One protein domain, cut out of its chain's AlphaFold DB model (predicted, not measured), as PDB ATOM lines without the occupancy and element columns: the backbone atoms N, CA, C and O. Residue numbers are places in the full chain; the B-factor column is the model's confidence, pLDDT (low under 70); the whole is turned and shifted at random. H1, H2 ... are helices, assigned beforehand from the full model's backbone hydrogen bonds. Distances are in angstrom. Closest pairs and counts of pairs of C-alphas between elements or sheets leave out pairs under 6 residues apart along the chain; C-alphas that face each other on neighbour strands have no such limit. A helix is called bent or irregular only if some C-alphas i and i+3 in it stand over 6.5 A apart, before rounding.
ATOM      1  N   GLU A   6       8.522  14.755  -2.102       82.81
ATOM      2  CA  GLU A   6       7.203  15.347  -1.871       82.81
ATOM      3  C   GLU A   6       6.320  15.330  -3.126       82.81
ATOM      4  O   GLU A   6       5.122  15.056  -3.038       82.81
ATOM      5  N   PHE A   7       6.907  15.548  -4.310       83.62
ATOM      6  CA  PHE A   7       6.162  15.431  -5.559       83.62
ATOM      7  C   PHE A   7       5.664  14.004  -5.751       83.62
ATOM      8  O   PHE A   7       4.469  13.797  -5.936       83.62
ATOM      9  N   LYS A   8       6.553  13.014  -5.642       74.62
ATOM     10  CA  LYS A   8       6.207  11.603  -5.870       74.62
ATOM     11  C   LYS A   8       5.121  11.097  -4.916       74.62
ATOM     12  O   LYS A   8       4.292  10.289  -5.320       74.62
ATOM     13  N   THR A   9       5.133  11.564  -3.667       70.81
ATOM     14  CA  THR A   9       4.300  11.012  -2.586       70.81
ATOM     15  C   THR A   9       3.021  11.796  -2.299       70.81
ATOM     16  O   THR A   9       2.075  11.198  -1.791       70.81
ATOM     17  N   LYS A  10       2.954  13.099  -2.614       72.94
ATOM     18  CA  LYS A  10       1.802  13.949  -2.253       72.94
ATOM     19  C   LYS A  10       1.141  14.631  -3.443       72.94
ATOM     20  O   LYS A  10      -0.068  14.522  -3.599       72.94
ATOM     21  N   THR A  11       1.906  15.315  -4.294       84.12
ATOM     22  CA  THR A  11       1.318  16.192  -5.329       84.12
ATOM     23  C   THR A  11       1.207  15.541  -6.710       84.12
ATOM     24  O   THR A  11       0.421  15.992  -7.546       84.12
ATOM     25  N   HIS A  12       1.927  14.441  -6.958       84.69
ATOM     26  CA  HIS A  12       1.875  13.686  -8.214       84.69
ATOM     27  C   HIS A  12       0.448  13.254  -8.621       84.69
ATOM     28  O   HIS A  12       0.077  13.517  -9.770       84.69
ATOM     29  N   PRO A  13      -0.394  12.674  -7.735       77.81
ATOM     30  CA  PRO A  13      -1.741  12.225  -8.107       77.81
ATOM     31  C   PRO A  13      -2.685  13.356  -8.541       77.81
ATOM     32  O   PRO A  13      -3.633  13.117  -9.290       77.81
ATOM     33  N   GLU A  14      -2.454  14.583  -8.076       83.06
ATOM     34  CA  GLU A  14      -3.265  15.757  -8.420       83.06
ATOM     35  C   GLU A  14      -2.784  16.409  -9.719       83.06
ATOM     36  O   GLU A  14      -3.585  16.741 -10.597       83.06
ATOM     37  N   LEU A  15      -1.464  16.533  -9.884       83.44
ATOM     38  CA  LEU A  15      -0.849  17.149 -11.059       83.44
ATOM     39  C   LEU A  15      -1.007  16.293 -12.318       83.44
ATOM     40  O   LEU A  15      -1.302  16.836 -13.386       83.44
ATOM     41  N   VAL A  16      -0.871  14.966 -12.214       81.12
ATOM     42  CA  VAL A  16      -0.945  14.074 -13.384       81.12
ATOM     43  C   VAL A  16      -2.309  14.137 -14.083       81.12
ATOM     44  O   VAL A  16      -2.377  14.031 -15.305       81.12
ATOM     45  N   LYS A  17      -3.388  14.417 -13.336       80.06
ATOM     46  CA  LYS A  17      -4.758  14.546 -13.869       80.06
ATOM     47  C   LYS A  17      -4.918  15.708 -14.847       80.06
ATOM     48  O   LYS A  17      -5.761  15.640 -15.733       80.06
ATOM     49  N   THR A  18      -4.141  16.779 -14.680       86.88
ATOM     50  CA  THR A  18      -4.315  18.024 -15.451       86.88
ATOM     51  C   THR A  18      -3.088  18.421 -16.266       86.88
ATOM     52  O   THR A  18      -3.172  19.345 -17.075       86.88
ATOM     53  N   LYS A  19      -1.939  17.762 -16.061       86.94
ATOM     54  CA  LYS A  19      -0.645  18.140 -16.657       86.94
ATOM     55  C   LYS A  19       0.073  16.989 -17.371       86.94
ATOM     56  O   LYS A  19       1.282  17.083 -17.567       86.94
ATOM     57  N   LEU A  20      -0.644  15.949 -17.809       82.25
ATOM     58  CA  LEU A  20      -0.057  14.800 -18.515       82.25
ATOM     59  C   LEU A  20       0.828  15.218 -19.707       82.25
ATOM     60  O   LEU A  20       1.931  14.702 -19.864       82.25
ATOM     61  N   ASP A  21       0.397  16.215 -20.488       85.19
ATOM     62  CA  ASP A  21       1.168  16.730 -21.629       85.19
ATOM     63  C   ASP A  21       2.501  17.365 -21.216       85.19
ATOM     64  O   ASP A  21       3.488  17.265 -21.938       85.19
ATOM     65  N   LYS A  22       2.569  17.979 -20.028       84.31
ATOM     66  CA  LYS A  22       3.828  18.524 -19.502       84.31
ATOM     67  C   LYS A  22       4.770  17.417 -19.042       84.31
ATOM     68  O   LYS A  22       5.977  17.544 -19.207       84.31
ATOM     69  N   CYS A  23       4.229  16.335 -18.484       82.50
ATOM     70  CA  CYS A  23       5.021  15.164 -18.120       82.50
ATOM     71  C   CYS A  23       5.602  14.478 -19.368       82.50
ATOM     72  O   CYS A  23       6.748  14.028 -19.341       82.50
ATOM     73  N   ASP A  24       4.849  14.447 -20.472       84.19
ATOM     74  CA  ASP A  24       5.272  13.849 -21.744       84.19
ATOM     75  C   ASP A  24       6.487  14.552 -22.371       84.19
ATOM     76  O   ASP A  24       7.332  13.889 -22.966       84.19
ATOM     77  N   LEU A  25       6.654  15.864 -22.153       84.38
ATOM     78  CA  LEU A  25       7.816  16.621 -22.647       84.38
ATOM     79  C   LEU A  25       9.155  16.036 -22.176       84.38
ATOM     80  O   LEU A  25      10.127  16.030 -22.929       84.38
ATOM     81  N   CYS A  26       9.213  15.543 -20.937       83.00
ATOM     82  CA  CYS A  26      10.438  14.990 -20.357       83.00
ATOM     83  C   CYS A  26      10.449  13.459 -20.336       83.00
ATOM     84  O   CYS A  26      11.508  12.858 -20.499       83.00
ATOM     85  N   HIS A  27       9.293  12.823 -20.135       81.00
ATOM     86  CA  HIS A  27       9.196  11.371 -19.973       81.00
ATOM     87  C   HIS A  27       8.800  10.630 -21.251       81.00
ATOM     88  O   HIS A  27       8.864   9.403 -21.271       81.00
ATOM     89  N   GLN A  28       8.411  11.352 -22.308       82.75
ATOM     90  CA  GLN A  28       8.013  10.803 -23.609       82.75
ATOM     91  C   GLN A  28       7.018   9.640 -23.476       82.75
ATOM     92  O   GLN A  28       7.109   8.642 -24.194       82.75
ATOM     93  N   VAL A  29       6.086   9.736 -22.524       78.00
ATOM     94  CA  VAL A  29       5.121   8.687 -22.186       78.00
ATOM     95  C   VAL A  29       4.258   8.299 -23.383       78.00
ATOM     96  O   VAL A  29       3.958   7.127 -23.541       78.00
ATOM     97  N   LYS A  30       3.924   9.213 -24.298       78.75
ATOM     98  CA  LYS A  30       3.156   8.863 -25.505       78.75
ATOM     99  C   LYS A  30       4.003   8.104 -26.527       78.75
ATOM    100  O   LYS A  30       3.532   7.142 -27.123       78.75
ATOM    101  N   LYS A  31       5.268   8.502 -26.709       81.19
ATOM    102  CA  LYS A  31       6.208   7.839 -27.637       81.19
ATOM    103  C   LYS A  31       6.659   6.472 -27.121       81.19
ATOM    104  O   LYS A  31       6.968   5.584 -27.908       81.19
ATOM    105  N   THR A  32       6.709   6.324 -25.804       76.50
ATOM    106  CA  THR A  32       7.147   5.111 -25.119       76.50
ATOM    107  C   THR A  32       5.978   4.291 -24.589       76.50
ATOM    108  O   THR A  32       6.198   3.501 -23.696       76.50
ATOM    109  N   ASP A  33       4.738   4.462 -25.055       76.06
ATOM    110  CA  ASP A  33       3.579   3.684 -24.557       76.06
ATOM    111  C   ASP A  33       3.516   3.574 -23.011       76.06
ATOM    112  O   ASP A  33       3.276   2.527 -22.409       76.06
ATOM    113  N   PHE A  34       3.809   4.694 -22.356       82.25
ATOM    114  CA  PHE A  34       3.798   4.897 -20.913       82.25
ATOM    115  C   PHE A  34       4.782   4.014 -20.129       82.25
ATOM    116  O   PHE A  34       4.580   3.813 -18.933       82.25
ATOM    117  N   LEU A  35       5.875   3.537 -20.748       78.94
ATOM    118  CA  LEU A  35       6.886   2.675 -20.110       78.94
ATOM    119  C   LEU A  35       7.342   3.182 -18.731       78.94
ATOM    120  O   LEU A  35       7.333   2.424 -17.765       78.94
ATOM    121  N   PHE A  36       7.686   4.468 -18.624       79.69
ATOM    122  CA  PHE A  36       8.120   5.078 -17.363       79.69
ATOM    123  C   PHE A  36       7.032   5.036 -16.275       79.69
ATOM    124  O   PHE A  36       7.319   4.772 -15.111       79.69
ATOM    125  N   CYS A  37       5.771   5.267 -16.648       82.44
ATOM    126  CA  CYS A  37       4.651   5.203 -15.711       82.44
ATOM    127  C   CYS A  37       4.377   3.755 -15.286       82.44
ATOM    128  O   CYS A  37       4.115   3.490 -14.114       82.44
ATOM    129  N   ASN A  38       4.453   2.819 -16.231       84.56
ATOM    130  CA  ASN A  38       4.188   1.405 -15.992       84.56
ATOM    131  C   ASN A  38       5.207   0.772 -15.042       84.56
ATOM    132  O   ASN A  38       4.817  -0.067 -14.237       84.56
ATOM    133  N   ASP A  39       6.466   1.208 -15.066       84.00
ATOM    134  CA  ASP A  39       7.492   0.707 -14.144       84.00
ATOM    135  C   ASP A  39       7.120   0.924 -12.665       84.00
ATOM    136  O   ASP A  39       7.314   0.049 -11.820       84.00
ATOM    137  N   CYS A  40       6.465   2.046 -12.353       82.81
ATOM    138  CA  CYS A  40       5.933   2.293 -11.017       82.81
ATOM    139  C   CYS A  40       4.527   1.697 -10.836       82.81
ATOM    140  O   CYS A  40       4.320   0.864  -9.955       82.81
ATOM    141  N   HIS A  41       3.553   2.083 -11.670       83.88
ATOM    142  CA  HIS A  41       2.136   1.739 -11.481       83.88
ATOM    143  C   HIS A  41       1.828   0.252 -11.686       83.88
ATOM    144  O   HIS A  41       1.009  -0.318 -10.969       83.88
ATOM    145  N   HIS A  42       2.498  -0.376 -12.649       87.19
ATOM    146  CA  HIS A  42       2.368  -1.795 -12.969       87.19
ATOM    147  C   HIS A  42       3.591  -2.618 -12.531       87.19
ATOM    148  O   HIS A  42       3.575  -3.839 -12.688       87.19
ATOM    149  N   GLY A  43       4.612  -1.972 -11.958       86.44
ATOM    150  CA  GLY A  43       5.765  -2.602 -11.328       86.44
ATOM    151  C   GLY A  43       5.769  -2.402  -9.812       86.44
ATOM    152  O   GLY A  43       5.062  -3.105  -9.088       86.44
ATOM    153  N   SER A  44       6.565  -1.462  -9.297       84.50
ATOM    154  CA  SER A  44       6.836  -1.373  -7.851       84.50
ATOM    155  C   SER A  44       5.579  -1.209  -6.983       84.50
ATOM    156  O   SER A  44       5.491  -1.816  -5.914       84.50
ATOM    157  N   ALA A  45       4.579  -0.447  -7.438       82.88
ATOM    158  CA  ALA A  45       3.331  -0.225  -6.704       82.88
ATOM    159  C   ALA A  45       2.459  -1.491  -6.605       82.88
ATOM    160  O   ALA A  45       1.759  -1.679  -5.609       82.88
ATOM    161  N   SER A  46       2.537  -2.383  -7.598       82.94
ATOM    162  CA  SER A  46       1.843  -3.677  -7.626       82.94
ATOM    163  C   SER A  46       2.718  -4.838  -7.129       82.94
ATOM    164  O   SER A  46       2.330  -6.004  -7.248       82.94
ATOM    165  N   LYS A  47       3.895  -4.534  -6.554       86.12
ATOM    166  CA  LYS A  47       4.925  -5.505  -6.138       86.12
ATOM    167  C   LYS A  47       5.387  -6.415  -7.283       86.12
ATOM    168  O   LYS A  47       5.662  -7.596  -7.080       86.12
ATOM    169  N   TRP A  48       5.436  -5.886  -8.497       90.38
ATOM    170  CA  TRP A  48       5.858  -6.592  -9.700       90.38
ATOM    171  C   TRP A  48       7.120  -5.952 -10.287       90.38
ATOM    172  O   TRP A  48       7.408  -4.781 -10.051       90.38
ATOM    173  N   THR A  49       7.890  -6.707 -11.064       91.00
ATOM    174  CA  THR A  49       8.988  -6.149 -11.865       91.00
ATOM    175  C   THR A  49       8.495  -6.020 -13.295       91.00
ATOM    176  O   THR A  49       8.356  -7.020 -13.999       91.00
ATOM    177  N   TYR A  50       8.167  -4.796 -13.704       89.19
ATOM    178  CA  TYR A  50       7.634  -4.523 -15.032       89.19
ATOM    179  C   TYR A  50       8.723  -4.695 -16.099       89.19
ATOM    180  O   TYR A  50       9.786  -4.084 -16.013       89.19
ATOM    181  N   ASP A  51       8.463  -5.522 -17.114       89.88
ATOM    182  CA  ASP A  51       9.351  -5.636 -18.273       89.88
ATOM    183  C   ASP A  51       8.873  -4.690 -19.388       89.88
ATOM    184  O   ASP A  51       7.811  -4.934 -19.972       89.88
ATOM    185  N   PRO A  52       9.634  -3.634 -19.729       85.81
ATOM    186  CA  PRO A  52       9.257  -2.690 -20.776       85.81
ATOM    187  C   PRO A  52       9.255  -3.304 -22.184       85.81
ATOM    188  O   PRO A  52       8.677  -2.741 -23.112       85.81
ATOM    189  N   LYS A  53       9.897  -4.458 -22.385       87.62
ATOM    190  CA  LYS A  53       9.941  -5.141 -23.686       87.62
ATOM    191  C   LYS A  53       8.717  -6.021 -23.922       87.62
ATOM    192  O   LYS A  53       8.510  -6.500 -25.036       87.62
ATOM    193  N   VAL A  54       7.903  -6.242 -22.890       86.56
ATOM    194  CA  VAL A  54       6.755  -7.144 -22.926       86.56
ATOM    195  C   VAL A  54       5.477  -6.340 -22.730       86.56
ATOM    196  O   VAL A  54       5.309  -5.628 -21.741       86.56
ATOM    197  N   LYS A  55       4.522  -6.486 -23.655       84.31
ATOM    198  CA  LYS A  55       3.205  -5.847 -23.524       84.31
ATOM    199  C   LYS A  55       2.596  -6.178 -22.166       84.31
ATOM    200  O   LYS A  55       2.585  -7.342 -21.763       84.31
ATOM    201  N   TRP A  56       2.042  -5.171 -21.487       83.81
ATOM    202  CA  TRP A  56       1.471  -5.343 -20.149       83.81
ATOM    203  C   TRP A  56       0.490  -6.516 -20.083       83.81
ATOM    204  O   TRP A  56       0.593  -7.338 -19.186       83.81
ATOM    205  N   THR A  57      -0.386  -6.684 -21.076       83.19
ATOM    206  CA  THR A  57      -1.367  -7.784 -21.113       83.19
ATOM    207  C   THR A  57      -0.748  -9.186 -21.078       83.19
ATOM    208  O   THR A  57      -1.394 -10.118 -20.601       83.19
ATOM    209  N   THR A  58       0.499  -9.352 -21.525       85.94
ATOM    210  CA  THR A  58       1.229 -10.630 -21.506       85.94
ATOM    211  C   THR A  58       1.844 -10.933 -20.136       85.94
ATOM    212  O   THR A  58       1.955 -12.097 -19.757       85.94
ATOM    213  N   GLN A  59       2.205  -9.905 -19.365       90.50
ATOM    214  CA  GLN A  59       2.768 -10.041 -18.013       90.50
ATOM    215  C   GLN A  59       1.728  -9.847 -16.892       90.50
ATOM    216  O   GLN A  59       1.888 -10.402 -15.806       90.50
ATOM    217  N   HIS A  60       0.611  -9.174 -17.182       88.69
ATOM    218  CA  HIS A  60      -0.510  -8.893 -16.280       88.69
ATOM    219  C   HIS A  60      -1.031 -10.156 -15.594       88.69
ATOM    220  O   HIS A  60      -1.156 -10.191 -14.373       88.69
ATOM    221  N   ALA A  61      -1.288 -11.218 -16.368       86.56
ATOM    222  CA  ALA A  61      -1.800 -12.469 -15.816       86.56
ATOM    223  C   ALA A  61      -0.849 -13.043 -14.757       86.56
ATOM    224  O   ALA A  61      -1.300 -13.458 -13.695       86.56
ATOM    225  N   LYS A  62       0.464 -13.003 -15.020       88.06
ATOM    226  CA  LYS A  62       1.486 -13.512 -14.101       88.06
ATOM    227  C   LYS A  62       1.594 -12.652 -12.841       88.06
ATOM    228  O   LYS A  62       1.686 -13.211 -11.746       88.06
ATOM    229  N   ALA A  63       1.522 -11.329 -12.985       88.94
ATOM    230  CA  ALA A  63       1.506 -10.397 -11.861       88.94
ATOM    231  C   ALA A  63       0.312 -10.669 -10.933       88.94
ATOM    232  O   ALA A  63       0.501 -10.896  -9.740       88.94
ATOM    233  N   VAL A  64      -0.900 -10.769 -11.492       86.38
ATOM    234  CA  VAL A  64      -2.127 -11.047 -10.726       86.38
ATOM    235  C   VAL A  64      -2.092 -12.427 -10.069       86.38
ATOM    236  O   VAL A  64      -2.441 -12.550  -8.899       86.38
ATOM    237  N   THR A  65      -1.624 -13.474 -10.762       81.12
ATOM    238  CA  THR A  65      -1.527 -14.816 -10.156       81.12
ATOM    239  C   THR A  65      -0.490 -14.909  -9.039       81.12
ATOM    240  O   THR A  65      -0.608 -15.787  -8.191       81.12
ATOM    241  N   THR A  66       0.530 -14.046  -9.050       85.12
ATOM    242  CA  THR A  66       1.613 -14.068  -8.053       85.12
ATOM    243  C   THR A  66       1.266 -13.212  -6.839       85.12
ATOM    244  O   THR A  66       1.458 -13.644  -5.708       85.12
ATOM    245  N   ASN A  67       0.736 -12.009  -7.074       85.44
ATOM    246  CA  ASN A  67       0.562 -10.987  -6.042       85.44
ATOM    247  C   ASN A  67      -0.895 -10.815  -5.581       85.44
ATOM    248  O   ASN A  67      -1.145 -10.087  -4.618       85.44
ATOM    249  N   GLY A  68      -1.852 -11.463  -6.251       85.00
ATOM    250  CA  GLY A  68      -3.282 -11.263  -6.026       85.00
ATOM    251  C   GLY A  68      -3.791  -9.927  -6.576       85.00
ATOM    252  O   GLY A  68      -3.058  -9.156  -7.201       85.00
ATOM    253  N   VAL A  69      -5.077  -9.648  -6.349       86.19
ATOM    254  CA  VAL A  69      -5.744  -8.419  -6.824       86.19
ATOM    255  C   VAL A  69      -5.874  -7.342  -5.749       86.19
ATOM    256  O   VAL A  69      -6.079  -6.179  -6.094       86.19
ATOM    257  N   ALA A  70      -5.707  -7.688  -4.468       83.19
ATOM    258  CA  ALA A  70      -5.826  -6.757  -3.343       83.19
ATOM    259  C   ALA A  70      -4.937  -5.505  -3.473       83.19
ATOM    260  O   ALA A  70      -5.325  -4.422  -3.045       83.19
ATOM    261  N   GLY A  71      -3.750  -5.631  -4.081       81.81
ATOM    262  CA  GLY A  71      -2.854  -4.492  -4.326       81.81
ATOM    263  C   GLY A  71      -3.336  -3.536  -5.423       81.81
ATOM    264  O   GLY A  71      -2.939  -2.373  -5.438       81.81
ATOM    265  N   CYS A  72      -4.199  -4.013  -6.320       85.94
ATOM    266  CA  CYS A  72      -4.703  -3.277  -7.477       85.94
ATOM    267  C   CYS A  72      -6.087  -2.665  -7.208       85.94
ATOM    268  O   CYS A  72      -6.375  -1.549  -7.648       85.94
ATOM    269  N   LEU A  73      -6.942  -3.400  -6.489       84.94
ATOM    270  CA  LEU A  73      -8.318  -3.008  -6.197       84.94
ATOM    271  C   LEU A  73      -8.385  -1.860  -5.179       84.94
ATOM    272  O   LEU A  73      -7.663  -1.837  -4.185       84.94
ATOM    273  N   GLY A  74      -9.254  -0.883  -5.437       76.69
ATOM    274  CA  GLY A  74      -9.530   0.254  -4.548       76.69
ATOM    275  C   GLY A  74      -8.469   1.361  -4.563       76.69
ATOM    276  O   GLY A  74      -8.808   2.521  -4.354       76.69
ATOM    277  N   LYS A  75      -7.204   1.037  -4.860       77.62
ATOM    278  CA  LYS A  75      -6.126   2.032  -5.018       77.62
ATOM    279  C   LYS A  75      -5.968   2.534  -6.449       77.62
ATOM    280  O   LYS A  75      -5.713   3.717  -6.650       77.62
ATOM    281  N   CYS A  76      -6.074   1.637  -7.428       83.12
ATOM    282  CA  CYS A  76      -5.800   1.958  -8.833       83.12
ATOM    283  C   CYS A  76      -6.927   1.517  -9.770       83.12
ATOM    284  O   CYS A  76      -7.219   2.211 -10.742       83.12
ATOM    285  N   HIS A  77      -7.579   0.390  -9.476       86.38
ATOM    286  CA  HIS A  77      -8.680  -0.137 -10.272       86.38
ATOM    287  C   HIS A  77      -9.917  -0.391  -9.416       86.38
ATOM    288  O   HIS A  77      -9.836  -0.891  -8.294       86.38
ATOM    289  N   GLU A  78     -11.082  -0.096  -9.981       87.69
ATOM    290  CA  GLU A  78     -12.356  -0.568  -9.450       87.69
ATOM    291  C   GLU A  78     -12.664  -1.964  -9.992       87.69
ATOM    292  O   GLU A  78     -12.294  -2.304 -11.117       87.69
ATOM    293  N   GLN A  79     -13.419  -2.758  -9.236       85.25
ATOM    294  CA  GLN A  79     -13.848  -4.089  -9.673       85.25
ATOM    295  C   GLN A  79     -14.544  -4.051 -11.044       85.25
ATOM    296  O   GLN A  79     -14.303  -4.913 -11.891       85.25
ATOM    297  N   LYS A  80     -15.356  -3.013 -11.295       86.69
ATOM    298  CA  LYS A  80     -16.047  -2.811 -12.573       86.69
ATOM    299  C   LYS A  80     -15.080  -2.713 -13.758       86.69
ATOM    300  O   LYS A  80     -15.350  -3.309 -14.795       86.69
ATOM    301  N   PHE A  81     -13.943  -2.036 -13.598       88.94
ATOM    302  CA  PHE A  81     -12.934  -1.928 -14.654       88.94
ATOM    303  C   PHE A  81     -12.404  -3.309 -15.066       88.94
ATOM    304  O   PHE A  81     -12.329  -3.629 -16.255       88.94
ATOM    305  N   CYS A  82     -12.091  -4.151 -14.077       87.06
ATOM    306  CA  CYS A  82     -11.619  -5.511 -14.311       87.06
ATOM    307  C   CYS A  82     -12.673  -6.336 -15.068       87.06
ATOM    308  O   CYS A  82     -12.350  -6.976 -16.072       87.06
ATOM    309  N   VAL A  83     -13.935  -6.275 -14.623       85.31
ATOM    310  CA  VAL A  83     -15.061  -6.994 -15.241       85.31
ATOM    311  C   VAL A  83     -15.304  -6.541 -16.670       85.31
ATOM    312  O   VAL A  83     -15.433  -7.390 -17.548       85.31
ATOM    313  N   ASP A  84     -15.348  -5.239 -16.933       88.75
ATOM    314  CA  ASP A  84     -15.650  -4.704 -18.262       88.75
ATOM    315  C   ASP A  84     -14.580  -5.135 -19.278       88.75
ATOM    316  O   ASP A  84     -14.897  -5.628 -20.366       88.75
ATOM    317  N   CYS A  85     -13.301  -5.041 -18.895       88.12
ATOM    318  CA  CYS A  85     -12.185  -5.479 -19.730       88.12
ATOM    319  C   CYS A  85     -12.220  -6.996 -19.981       88.12
ATOM    320  O   CYS A  85     -12.175  -7.440 -21.132       88.12
ATOM    321  N   HIS A  86     -12.370  -7.803 -18.924       85.75
ATOM    322  CA  HIS A  86     -12.409  -9.262 -19.046       85.75
ATOM    323  C   HIS A  86     -13.673  -9.761 -19.759       85.75
ATOM    324  O   HIS A  86     -13.620 -10.756 -20.473       85.75
ATOM    325  N   THR A  87     -14.802  -9.067 -19.652       84.00
ATOM    326  CA  THR A  87     -16.025  -9.417 -20.389       84.00
ATOM    327  C   THR A  87     -15.868  -9.111 -21.876       84.00
ATOM    328  O   THR A  87     -16.280  -9.910 -22.718       84.00
ATOM    329  N   LYS A  88     -15.221  -7.987 -22.212       88.62
ATOM    330  CA  LYS A  88     -14.941  -7.597 -23.599       88.62
ATOM    331  C   LYS A  88     -13.941  -8.538 -24.270       88.62
ATOM    332  O   LYS A  88     -14.174  -8.971 -25.394       88.62
ATOM    333  N   LEU A  89     -12.839  -8.854 -23.589       85.50
ATOM    334  CA  LEU A  89     -11.762  -9.686 -24.137       85.50
ATOM    335  C   LEU A  89     -12.007 -11.192 -23.959       85.50
ATOM    336  O   LEU A  89     -11.319 -12.000 -24.578       85.50
ATOM    337  N   LYS A  90     -12.963 -11.568 -23.099       82.62
ATOM    338  CA  LYS A  90     -13.278 -12.945 -22.690       82.62
ATOM    339  C   LYS A  90     -12.037 -13.804 -22.371       82.62
ATOM    340  O   LYS A  90     -11.990 -14.963 -22.796       82.62
ATOM    341  N   PRO A  91     -11.023 -13.306 -21.630       79.25
ATOM    342  CA  PRO A  91      -9.888 -14.128 -21.264       79.25
ATOM    343  C   PRO A  91     -10.327 -15.037 -20.113       79.25
ATOM    344  O   PRO A  91     -10.453 -14.609 -18.966       79.25
ATOM    345  N   VAL A  92     -10.619 -16.295 -20.429       72.19
ATOM    346  CA  VAL A  92     -11.003 -17.289 -19.423       72.19
ATOM    347  C   VAL A  92      -9.739 -17.757 -18.693       72.19
ATOM    348  O   VAL A  92      -8.826 -18.261 -19.359       72.19
ATOM    349  N   PRO A  93      -9.661 -17.637 -17.353       77.56
ATOM    350  CA  PRO A  93      -8.531 -18.167 -16.601       77.56
ATOM    351  C   PRO A  93      -8.348 -19.665 -16.865       77.56
ATOM    352  O   PRO A  93      -9.324 -20.415 -16.934       77.56
ATOM    353  N   THR A  94      -7.097 -20.121 -16.974       81.31
ATOM    354  CA  THR A  94      -6.764 -21.535 -17.248       81.31
ATOM    355  C   THR A  94      -7.368 -22.499 -16.228       81.31
ATOM    356  O   THR A  94      -7.658 -23.643 -16.574       81.31
ATOM    357  N   SER A  95      -7.657 -22.017 -15.014       82.56
ATOM    358  CA  SER A  95      -8.399 -22.739 -13.980       82.56
ATOM    359  C   SER A  95      -9.717 -23.346 -14.468       82.56
ATOM    360  O   SER A  95     -10.052 -24.455 -14.072       82.56
ATOM    361  N   HIS A  96     -10.441 -22.683 -15.374       84.56
ATOM    362  CA  HIS A  96     -11.750 -23.149 -15.853       84.56
ATOM    363  C   HIS A  96     -11.660 -24.334 -16.821       84.56
ATOM    364  O   HIS A  96     -12.670 -24.969 -17.114       84.56
ATOM    365  N   LYS A  97     -10.462 -24.624 -17.338       87.12
ATOM    366  CA  LYS A  97     -10.193 -25.784 -18.199       87.12
ATOM    367  C   LYS A  97      -9.464 -26.898 -17.450       87.12
ATOM    368  O   LYS A  97      -9.184 -27.944 -18.029       87.12
ATOM    369  N   ASP A  98      -9.132 -26.679 -16.181       88.81
ATOM    370  CA  ASP A  98      -8.393 -27.644 -15.385       88.81
ATOM    371  C   ASP A  98      -9.334 -28.755 -14.911       88.81
ATOM    372  O   ASP A  98     -10.258 -28.528 -14.130       88.81
TER     373      ASP A  98
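What this domain is: This is residues 6 to 98 of the 371 residues of an uncharacterized protein of Actinobacteria bacterium (UniProt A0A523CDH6). The model is an elongated, loosely strung row of short helices with no packed core: H1 at one end, H2 and H3 following it in line with gaps between them, H4 off to one side of that row, and the short H5 at the far end. H1 is sharply kinked, and its residues 8 to 14 stick out from the rest. The printed part has 93 residues, with five named helices in the order H1, H2, H3, H4, H5 and no named strand; the class is all helix. It is only just loose, close to compact, with a radius of gyration of the C-alphas of 15.0 A, and the C-alphas span 47 by 27 by 24 A.

How they stand to each other: H1, residues 6 to 27, has a kink of 117 degrees near residue 17. H2, residues 35 to 46, is close to H1 but not clearly touching; their closest C-alphas, those of His 27 and Phe 36, are 6.9 A apart. The two run opposite ways at a shallow tilt of 25 degrees. H3, residues 56 to 67, is close to H2 but not clearly touching, with the C-alphas of Ser 46 and Asn 67 the closest at 7.6 A. These two run the same way at a shallow tilt of 16 degrees. H4, residues 79 to 89, is apart from H3, and H5, residues 94 to 97, is apart from H4. H1 is apart from H3, H4 and H5. In H4 every O i to N i+4 pair is within hydrogen-bond range; in H1 9 of 18 are, in H2 5 of 8 and in H3 6 of 8, while H5 is too short for such a pair.

Where its parts are: H1 begins with C-alpha 6 at (7.203, 15.347, -1.871) and measures 18.6 A from first to last C-alpha. It is irregular, with C-alphas 18 and 21 8.4 A apart. H2 is 14.9 A long and H3 15.2 A. Both are only just irregular: C-alphas 41 and 44 in H2, and C-alphas 58 and 61 in H3, are 6.7 A apart. H4 is 15.6 A long, beginning with C-alpha 79 at (-13.848, -4.089, -9.673). H5 is 5.5 A long and ends with C-alpha 97 at (-10.193, -25.784, -18.199).

The domain as a whole: The two C-alphas farthest apart, those of Lys 22 and Asp 98, are 47.9 A apart. The printed part has no cut. The link from H3 to H4, with 11 residues, is long; the link from H4 to H5, with 4 residues, is tight. Residues 83 to 90, of which 83 to 89 belong to H4, stand free. The mean pLDDT of the printed part is 83.7, and no printed residue is under 70.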